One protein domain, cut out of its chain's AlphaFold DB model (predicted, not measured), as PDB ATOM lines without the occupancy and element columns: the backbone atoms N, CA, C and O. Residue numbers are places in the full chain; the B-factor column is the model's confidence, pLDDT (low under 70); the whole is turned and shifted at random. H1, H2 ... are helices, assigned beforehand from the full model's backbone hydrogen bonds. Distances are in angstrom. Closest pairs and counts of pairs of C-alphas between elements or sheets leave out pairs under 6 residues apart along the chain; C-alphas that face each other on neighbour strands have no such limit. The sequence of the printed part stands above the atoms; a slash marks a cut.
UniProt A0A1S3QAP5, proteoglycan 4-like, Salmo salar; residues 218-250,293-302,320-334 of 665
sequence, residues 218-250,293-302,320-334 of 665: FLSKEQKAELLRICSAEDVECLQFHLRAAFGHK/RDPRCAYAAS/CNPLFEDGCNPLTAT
ATOM      1  N   PHE A 218      17.223 -30.453 -11.225       71.44
ATOM      2  CA  PHE A 218      16.972 -31.061  -9.920       71.44
ATOM      3  C   PHE A 218      16.274 -30.067  -8.969       71.44
ATOM      4  O   PHE A 218      15.221 -30.370  -8.396       71.44
ATOM      5  N   LEU A 219      16.828 -28.851  -8.922       77.12
ATOM      6  CA  LEU A 219      16.382 -27.692  -8.148       77.12
ATOM      7  C   LEU A 219      15.439 -26.765  -8.932       77.12
ATOM      8  O   LEU A 219      15.589 -26.599 -10.152       77.12
ATOM      9  N   SER A 220      14.532 -26.094  -8.215       80.50
ATOM     10  CA  SER A 220      13.762 -24.952  -8.728       80.50
ATOM     11  C   SER A 220      14.657 -23.721  -8.952       80.50
ATOM     12  O   SER A 220      15.771 -23.642  -8.435       80.50
ATOM     13  N   LYS A 221      14.177 -22.728  -9.715       78.25
ATOM     14  CA  LYS A 221      14.926 -21.473  -9.946       78.25
ATOM     15  C   LYS A 221      15.216 -20.719  -8.642       78.25
ATOM     16  O   LYS A 221      16.302 -20.175  -8.488       78.25
ATOM     17  N   GLU A 222      14.267 -20.736  -7.711       80.12
ATOM     18  CA  GLU A 222      14.379 -20.114  -6.386       80.12
ATOM     19  C   GLU A 222      15.386 -20.862  -5.508       80.12
ATOM     20  O   GLU A 222      16.291 -20.248  -4.956       80.12
ATOM     21  N   GLN A 223      15.321 -22.197  -5.471       81.06
ATOM     22  CA  GLN A 223      16.285 -23.020  -4.731       81.06
ATOM     23  C   GLN A 223      17.718 -22.846  -5.250       81.06
ATOM     24  O   GLN A 223      18.653 -22.797  -4.455       81.06
ATOM     25  N   LYS A 224      17.905 -22.709  -6.573       80.56
ATOM     26  CA  LYS A 224      19.214 -22.368  -7.152       80.56
ATOM     27  C   LYS A 224      19.693 -20.986  -6.710       80.56
ATOM     28  O   LYS A 224      20.879 -20.833  -6.448       80.56
ATOM     29  N   ALA A 225      18.798 -20.001  -6.621       81.50
ATOM     30  CA  ALA A 225      19.147 -18.657  -6.170       81.50
ATOM     31  C   ALA A 225      19.536 -18.622  -4.681       81.50
ATOM     32  O   ALA A 225      20.509 -17.958  -4.347       81.50
ATOM     33  N   GLU A 226      18.844 -19.361  -3.804       84.19
ATOM     34  CA  GLU A 226      19.231 -19.458  -2.386       84.19
ATOM     35  C   GLU A 226      20.557 -20.208  -2.195       84.19
ATOM     36  O   GLU A 226      21.433 -19.732  -1.478       84.19
ATOM     37  N   LEU A 227      20.768 -21.331  -2.892       84.31
ATOM     38  CA  LEU A 227      22.046 -22.053  -2.841       84.31
ATOM     39  C   LEU A 227      23.223 -21.187  -3.320       84.31
ATOM     40  O   LEU A 227      24.278 -21.211  -2.695       84.31
ATOM     41  N   LEU A 228      23.019 -20.362  -4.354       85.81
ATOM     42  CA  LEU A 228      24.008 -19.397  -4.852       85.81
ATOM     43  C   LEU A 228      24.199 -18.149  -3.966       85.81
ATOM     44  O   LEU A 228      25.128 -17.382  -4.210       85.81
ATOM     45  N   ARG A 229      23.347 -17.915  -2.957       84.44
ATOM     46  CA  ARG A 229      23.599 -16.899  -1.914       84.44
ATOM     47  C   ARG A 229      24.469 -17.428  -0.778       84.44
ATOM     48  O   ARG A 229      25.112 -16.629  -0.105       84.44
ATOM     49  N   ILE A 230      24.437 -18.738  -0.537       83.38
ATOM     50  CA  ILE A 230      25.101 -19.385   0.604       83.38
ATOM     51  C   ILE A 230      26.466 -19.953   0.193       83.38
ATOM     52  O   ILE A 230      27.432 -19.818   0.937       83.38
ATOM     53  N   CYS A 231      26.555 -20.542  -1.002       87.81
ATOM     54  CA  CYS A 231      27.751 -21.185  -1.542       87.81
ATOM     55  C   CYS A 231      28.120 -20.600  -2.911       87.81
ATOM     56  O   CYS A 231      27.249 -20.198  -3.688       87.81
ATOM     57  N   SER A 232      29.409 -20.607  -3.256       82.69
ATOM     58  CA  SER A 232      29.849 -20.303  -4.620       82.69
ATOM     59  C   SER A 232      29.426 -21.415  -5.591       82.69
ATOM     60  O   SER A 232      29.291 -22.577  -5.215       82.69
ATOM     61  N   ALA A 233      29.232 -21.077  -6.870       77.81
ATOM     62  CA  ALA A 233      28.798 -22.035  -7.899       77.81
ATOM     63  C   ALA A 233      29.792 -23.194  -8.144       77.81
ATOM     64  O   ALA A 233      29.417 -24.221  -8.718       77.81
ATOM     65  N   GLU A 234      31.045 -22.995  -7.732       79.19
ATOM     66  CA  GLU A 234      32.176 -23.916  -7.866       79.19
ATOM     67  C   GLU A 234      32.366 -24.804  -6.622       79.19
ATOM     68  O   GLU A 234      32.949 -25.881  -6.736       79.19
ATOM     69  N   ASP A 235      31.844 -24.408  -5.453       84.69
ATOM     70  CA  ASP A 235      31.954 -25.185  -4.214       84.69
ATOM     71  C   ASP A 235      30.857 -26.256  -4.141       84.69
ATOM     72  O   ASP A 235      29.781 -26.102  -3.551       84.69
ATOM     73  N   VAL A 236      31.152 -27.370  -4.802       82.25
ATOM     74  CA  VAL A 236      30.275 -28.536  -4.924       82.25
ATOM     75  C   VAL A 236      29.997 -29.208  -3.572       82.25
ATOM     76  O   VAL A 236      28.933 -29.810  -3.413       82.25
ATOM     77  N   GLU A 237      30.887 -29.068  -2.587       81.50
ATOM     78  CA  GLU A 237      30.724 -29.651  -1.253       81.50
ATOM     79  C   GLU A 237      29.817 -28.784  -0.370       81.50
ATOM     80  O   GLU A 237      28.867 -29.305   0.215       81.50
ATOM     81  N   CYS A 238      29.996 -27.458  -0.360       85.19
ATOM     82  CA  CYS A 238      29.063 -26.529   0.291       85.19
ATOM     83  C   CYS A 238      27.645 -26.668  -0.292       85.19
ATOM     84  O   CYS A 238      26.660 -26.808   0.446       85.19
ATOM     85  N   LEU A 239      27.532 -26.699  -1.627       84.31
ATOM     86  CA  LEU A 239      26.255 -26.845  -2.327       84.31
ATOM     87  C   LEU A 239      25.552 -28.171  -1.985       84.31
ATOM     88  O   LEU A 239      24.336 -28.186  -1.783       84.31
ATOM     89  N   GLN A 240      26.293 -29.281  -1.898       84.56
ATOM     90  CA  GLN A 240      25.742 -30.569  -1.473       84.56
ATOM     91  C   GLN A 240      25.407 -30.606   0.016       84.56
ATOM     92  O   GLN A 240      24.369 -31.157   0.370       84.56
ATOM     93  N   PHE A 241      26.228 -30.019   0.888       83.94
ATOM     94  CA  PHE A 241      25.986 -29.985   2.329       83.94
ATOM     95  C   PHE A 241      24.653 -29.300   2.651       83.94
ATOM     96  O   PHE A 241      23.788 -29.899   3.294       83.94
ATOM     97  N   HIS A 242      24.435 -28.090   2.126       83.75
ATOM     98  CA  HIS A 242      23.183 -27.360   2.336       83.75
ATOM     99  C   HIS A 242      21.975 -28.058   1.702       83.75
ATOM    100  O   HIS A 242      20.885 -28.044   2.276       83.75
ATOM    101  N   LEU A 243      22.158 -28.721   0.558       82.94
ATOM    102  CA  LEU A 243      21.102 -29.494  -0.089       82.94
ATOM    103  C   LEU A 243      20.741 -30.752   0.718       82.94
ATOM    104  O   LEU A 243      19.572 -30.954   1.040       82.94
ATOM    105  N   ARG A 244      21.724 -31.575   1.100       81.31
ATOM    106  CA  ARG A 244      21.532 -32.779   1.926       81.31
ATOM    107  C   ARG A 244      20.895 -32.417   3.274       81.31
ATOM    108  O   ARG A 244      19.948 -33.084   3.680       81.31
ATOM    109  N   ALA A 245      21.318 -31.317   3.903       77.31
ATOM    110  CA  ALA A 245      20.702 -30.792   5.122       77.31
ATOM    111  C   ALA A 245      19.230 -30.377   4.916       77.31
ATOM    112  O   ALA A 245      18.370 -30.780   5.700       77.31
ATOM    113  N   ALA A 246      18.912 -29.638   3.845       73.81
ATOM    114  CA  ALA A 246      17.546 -29.199   3.544       73.81
ATOM    115  C   ALA A 246      16.584 -30.361   3.225       73.81
ATOM    116  O   ALA A 246      15.405 -30.298   3.569       73.81
ATOM    117  N   PHE A 247      17.079 -31.439   2.610       70.12
ATOM    118  CA  PHE A 247      16.315 -32.669   2.369       70.12
ATOM    119  C   PHE A 247      16.342 -33.657   3.557       70.12
ATOM    120  O   PHE A 247      15.850 -34.778   3.431       70.12
ATOM    121  N   GLY A 248      16.889 -33.265   4.717       56.41
ATOM    122  CA  GLY A 248      16.909 -34.082   5.939       56.41
ATOM    123  C   GLY A 248      17.815 -35.319   5.864       56.41
ATOM    124  O   GLY A 248      17.629 -36.275   6.622       56.41
ATOM    125  N   HIS A 249      18.777 -35.335   4.941       49.91
ATOM    126  CA  HIS A 249      19.579 -36.511   4.640       49.91
ATOM    127  C   HIS A 249      20.668 -36.731   5.697       49.91
ATOM    128  O   HIS A 249      21.670 -36.020   5.755       49.91
ATOM    129  N   LYS A 250      20.508 -37.781   6.508       44.06
ATOM    130  CA  LYS A 250      21.620 -38.356   7.280       44.06
ATOM    131  C   LYS A 250      22.569 -39.060   6.300       44.06
ATOM    132  O   LYS A 250      22.058 -39.754   5.415       44.06
ATOM    133  N   ARG A 293       7.301 -43.630  -6.548       44.72
ATOM    134  CA  ARG A 293       7.408 -42.304  -5.921       44.72
ATOM    135  C   ARG A 293       8.553 -42.172  -4.908       44.72
ATOM    136  O   ARG A 293       8.853 -41.044  -4.523       44.72
ATOM    137  N   ASP A 294       9.204 -43.263  -4.494       44.75
ATOM    138  CA  ASP A 294      10.350 -43.199  -3.575       44.75
ATOM    139  C   ASP A 294      11.647 -42.819  -4.334       44.75
ATOM    140  O   ASP A 294      12.097 -43.573  -5.211       44.75
ATOM    141  N   PRO A 295      12.302 -41.682  -4.006       46.66
ATOM    142  CA  PRO A 295      13.551 -41.271  -4.653       46.66
ATOM    143  C   PRO A 295      14.703 -42.278  -4.476       46.66
ATOM    144  O   PRO A 295      15.606 -42.314  -5.314       46.66
ATOM    145  N   ARG A 296      14.678 -43.125  -3.438       49.50
ATOM    146  CA  ARG A 296      15.683 -44.179  -3.215       49.50
ATOM    147  C   ARG A 296      15.514 -45.346  -4.187       49.50
ATOM    148  O   ARG A 296      16.510 -45.841  -4.715       49.50
ATOM    149  N   CYS A 297      14.273 -45.745  -4.478       48.72
ATOM    150  CA  CYS A 297      13.969 -46.786  -5.467       48.72
ATOM    151  C   CYS A 297      14.394 -46.357  -6.884       48.72
ATOM    152  O   CYS A 297      15.003 -47.141  -7.615       48.72
ATOM    153  N   ALA A 298      14.141 -45.097  -7.256       48.91
ATOM    154  CA  ALA A 298      14.553 -44.549  -8.551       48.91
ATOM    155  C   ALA A 298      16.087 -44.514  -8.720       48.91
ATOM    156  O   ALA A 298      16.606 -44.863  -9.784       48.91
ATOM    157  N   TYR A 299      16.821 -44.147  -7.664       48.31
ATOM    158  CA  TYR A 299      18.285 -44.123  -7.680       48.31
ATOM    159  C   TYR A 299      18.890 -45.531  -7.822       48.31
ATOM    160  O   TYR A 299      19.733 -45.745  -8.696       48.31
ATOM    161  N   ALA A 300      18.399 -46.517  -7.061       47.62
ATOM    162  CA  ALA A 300      18.857 -47.906  -7.158       47.62
ATOM    163  C   ALA A 300      18.659 -48.507  -8.566       47.62
ATOM    164  O   ALA A 300      19.548 -49.186  -9.080       47.62
ATOM    165  N   ALA A 301      17.539 -48.195  -9.230       44.84
ATOM    166  CA  ALA A 301      17.295 -48.598 -10.616       44.84
ATOM    167  C   ALA A 301      18.263 -47.923 -11.613       44.84
ATOM    168  O   ALA A 301      18.708 -48.557 -12.569       44.84
ATOM    169  N   SER A 302      18.631 -46.655 -11.378       47.81
ATOM    170  CA  SER A 302      19.562 -45.907 -12.241       47.81
ATOM    171  C   SER A 302      21.001 -46.439 -12.198       47.81
ATOM    172  O   SER A 302      21.685 -46.436 -13.220       47.81
ATOM    173  N   CYS A 320      23.954 -37.488 -12.800       64.25
ATOM    174  CA  CYS A 320      24.504 -37.593 -11.446       64.25
ATOM    175  C   CYS A 320      23.497 -37.081 -10.400       64.25
ATOM    176  O   CYS A 320      22.796 -36.095 -10.656       64.25
ATOM    177  N   ASN A 321      23.407 -37.740  -9.240       74.12
ATOM    178  CA  ASN A 321      22.402 -37.474  -8.207       74.12
ATOM    179  C   ASN A 321      22.996 -36.797  -6.948       74.12
ATOM    180  O   ASN A 321      23.562 -37.482  -6.094       74.12
ATOM    181  N   PRO A 322      22.794 -35.478  -6.748       75.19
ATOM    182  CA  PRO A 322      23.496 -34.695  -5.723       75.19
ATOM    183  C   PRO A 322      23.073 -34.979  -4.273       75.19
ATOM    184  O   PRO A 322      23.664 -34.437  -3.339       75.19
ATOM    185  N   LEU A 323      22.044 -35.804  -4.059       70.56
ATOM    186  CA  LEU A 323      21.683 -36.283  -2.721       70.56
ATOM    187  C   LEU A 323      22.548 -37.460  -2.247       70.56
ATOM    188  O   LEU A 323      22.690 -37.632  -1.039       70.56
ATOM    189  N   PHE A 324      23.086 -38.267  -3.170       67.12
ATOM    190  CA  PHE A 324      23.679 -39.576  -2.857       67.12
ATOM    191  C   PHE A 324      25.073 -39.801  -3.458       67.12
ATOM    192  O   PHE A 324      25.776 -40.697  -2.997       67.12
ATOM    193  N   GLU A 325      25.457 -39.046  -4.488       67.56
ATOM    194  CA  GLU A 325      26.778 -39.114  -5.118       67.56
ATOM    195  C   GLU A 325      27.597 -37.889  -4.687       67.56
ATOM    196  O   GLU A 325      27.149 -36.753  -4.847       67.56
ATOM    197  N   ASP A 326      28.780 -38.123  -4.114       68.19
ATOM    198  CA  ASP A 326      29.729 -37.073  -3.719       68.19
ATOM    199  C   ASP A 326      30.403 -36.442  -4.958       68.19
ATOM    200  O   ASP A 326      30.454 -37.050  -6.030       68.19
ATOM    201  N   GLY A 327      30.892 -35.199  -4.853       72.00
ATOM    202  CA  GLY A 327      31.415 -34.439  -6.002       72.00
ATOM    203  C   GLY A 327      30.380 -34.060  -7.082       72.00
ATOM    204  O   GLY A 327      30.746 -33.611  -8.170       72.00
ATOM    205  N   CYS A 328      29.082 -34.217  -6.812       77.06
ATOM    206  CA  CYS A 328      28.004 -33.982  -7.768       77.06
ATOM    207  C   CYS A 328      27.424 -32.557  -7.668       77.06
ATOM    208  O   CYS A 328      26.759 -32.225  -6.687       77.06
ATOM    209  N   ASN A 329      27.602 -31.703  -8.686       81.88
ATOM    210  CA  ASN A 329      27.100 -30.319  -8.628       81.88
ATOM    211  C   ASN A 329      25.557 -30.245  -8.794       81.88
ATOM    212  O   ASN A 329      25.033 -30.528  -9.884       81.88
ATOM    213  N   PRO A 330      24.798 -29.798  -7.770       76.31
ATOM    214  CA  PRO A 330      23.336 -29.771  -7.819       76.31
ATOM    215  C   PRO A 330      22.747 -28.668  -8.704       76.31
ATOM    216  O   PRO A 330      21.580 -28.746  -9.099       76.31
ATOM    217  N   LEU A 331      23.531 -27.641  -9.047       75.75
ATOM    218  CA  LEU A 331      23.106 -26.567  -9.944       75.75
ATOM    219  C   LEU A 331      22.986 -27.070 -11.390       75.75
ATOM    220  O   LEU A 331      22.128 -26.585 -12.136       75.75
ATOM    221  N   THR A 332      23.795 -28.064 -11.765       72.12
ATOM    222  CA  THR A 332      23.801 -28.725 -13.082       72.12
ATOM    223  C   THR A 332      23.084 -30.077 -13.103       72.12
ATOM    224  O   THR A 332      22.790 -30.583 -14.183       72.12
ATOM    225  N   ALA A 333      22.780 -30.661 -11.941       70.69
ATOM    226  CA  ALA A 333      22.062 -31.928 -11.843       70.69
ATOM    227  C   ALA A 333      20.640 -31.853 -12.429       70.69
ATOM    228  O   ALA A 333      19.931 -30.840 -12.320       70.69
ATOM    229  N   THR A 334      20.194 -32.968 -13.008       63.72
ATOM    230  CA  THR A 334      18.869 -33.090 -13.621       63.72
ATOM    231  C   THR A 334      18.135 -34.333 -13.147       63.72
ATOM    232  O   THR A 334      18.747 -35.365 -12.903       63.72
TER     233      THR A 334
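Overview. This is residues 218 to 250, 293 to 302 and 320 to 334 of the 665 residues of the protein "proteoglycan 4-like" of Salmo salar (UniProt A0A1S3QAP5). What is the main picture? Two helices, H1 and H2, make a wide V, and a winding loop, residues 320 to 334, lies in the middle of the printed part; H3 is set off at one end, away from both helices. What is it built of? The printed part has 58 residues, with three named helices in the order H1, H2, H3 and no named strand; its class is all helix. How large is it? It is compact, with a radius of gyration of the C-alphas of 11.3 A, yet elongated in outline, with spans of 33 by 21 by 21 A.

Along the chain. Where are H1 and H2? H1 is residues 221 to 230, 14.8 A from first to last C-alpha, and begins at C-alpha 221 at (14.926, -21.473, -9.946). H2 is residues 236 to 246, 15.3 A long, and begins at C-alpha 236 at (30.275, -28.536, -4.924). Where is H3? It is residues 295 to 302, 10.7 A long, and ends at C-alpha 302 at (19.562, -45.907, -12.241).

Arrangement. How do H1 and H2 stand? They only just touch, with 3 pairs of C-alphas within 8 A; the closest C-alphas, those of Leu 227 and Leu 239, are 6.4 A apart. They run opposite ways at a steep tilt of 66 degrees, and their link is tight, 5 residues. Does H3 touch either? It is apart from H1 and from H2. Are the helix backbones well formed? In H1, H2 and H3 every O i to N i+4 pair is within hydrogen-bond range.

Size, cuts and confidence. How far does it reach? The two C-alphas farthest apart, those of Arg 229 and Ala 301, are 33.5 A apart, while the first and last printed C-alphas, those of Phe 218 and Thr 334, are 4.6 A apart. Is the printed part cut? Residues 251 to 292 are not printed, with 19.8 A between C-alphas 250 and 293, nor are residues 303 to 319, with 9.7 A between C-alphas 302 and 320. Where is confidence low? The mean pLDDT of the printed part is 71.3, and 18 residues are under 70, among them residues 293 to 302.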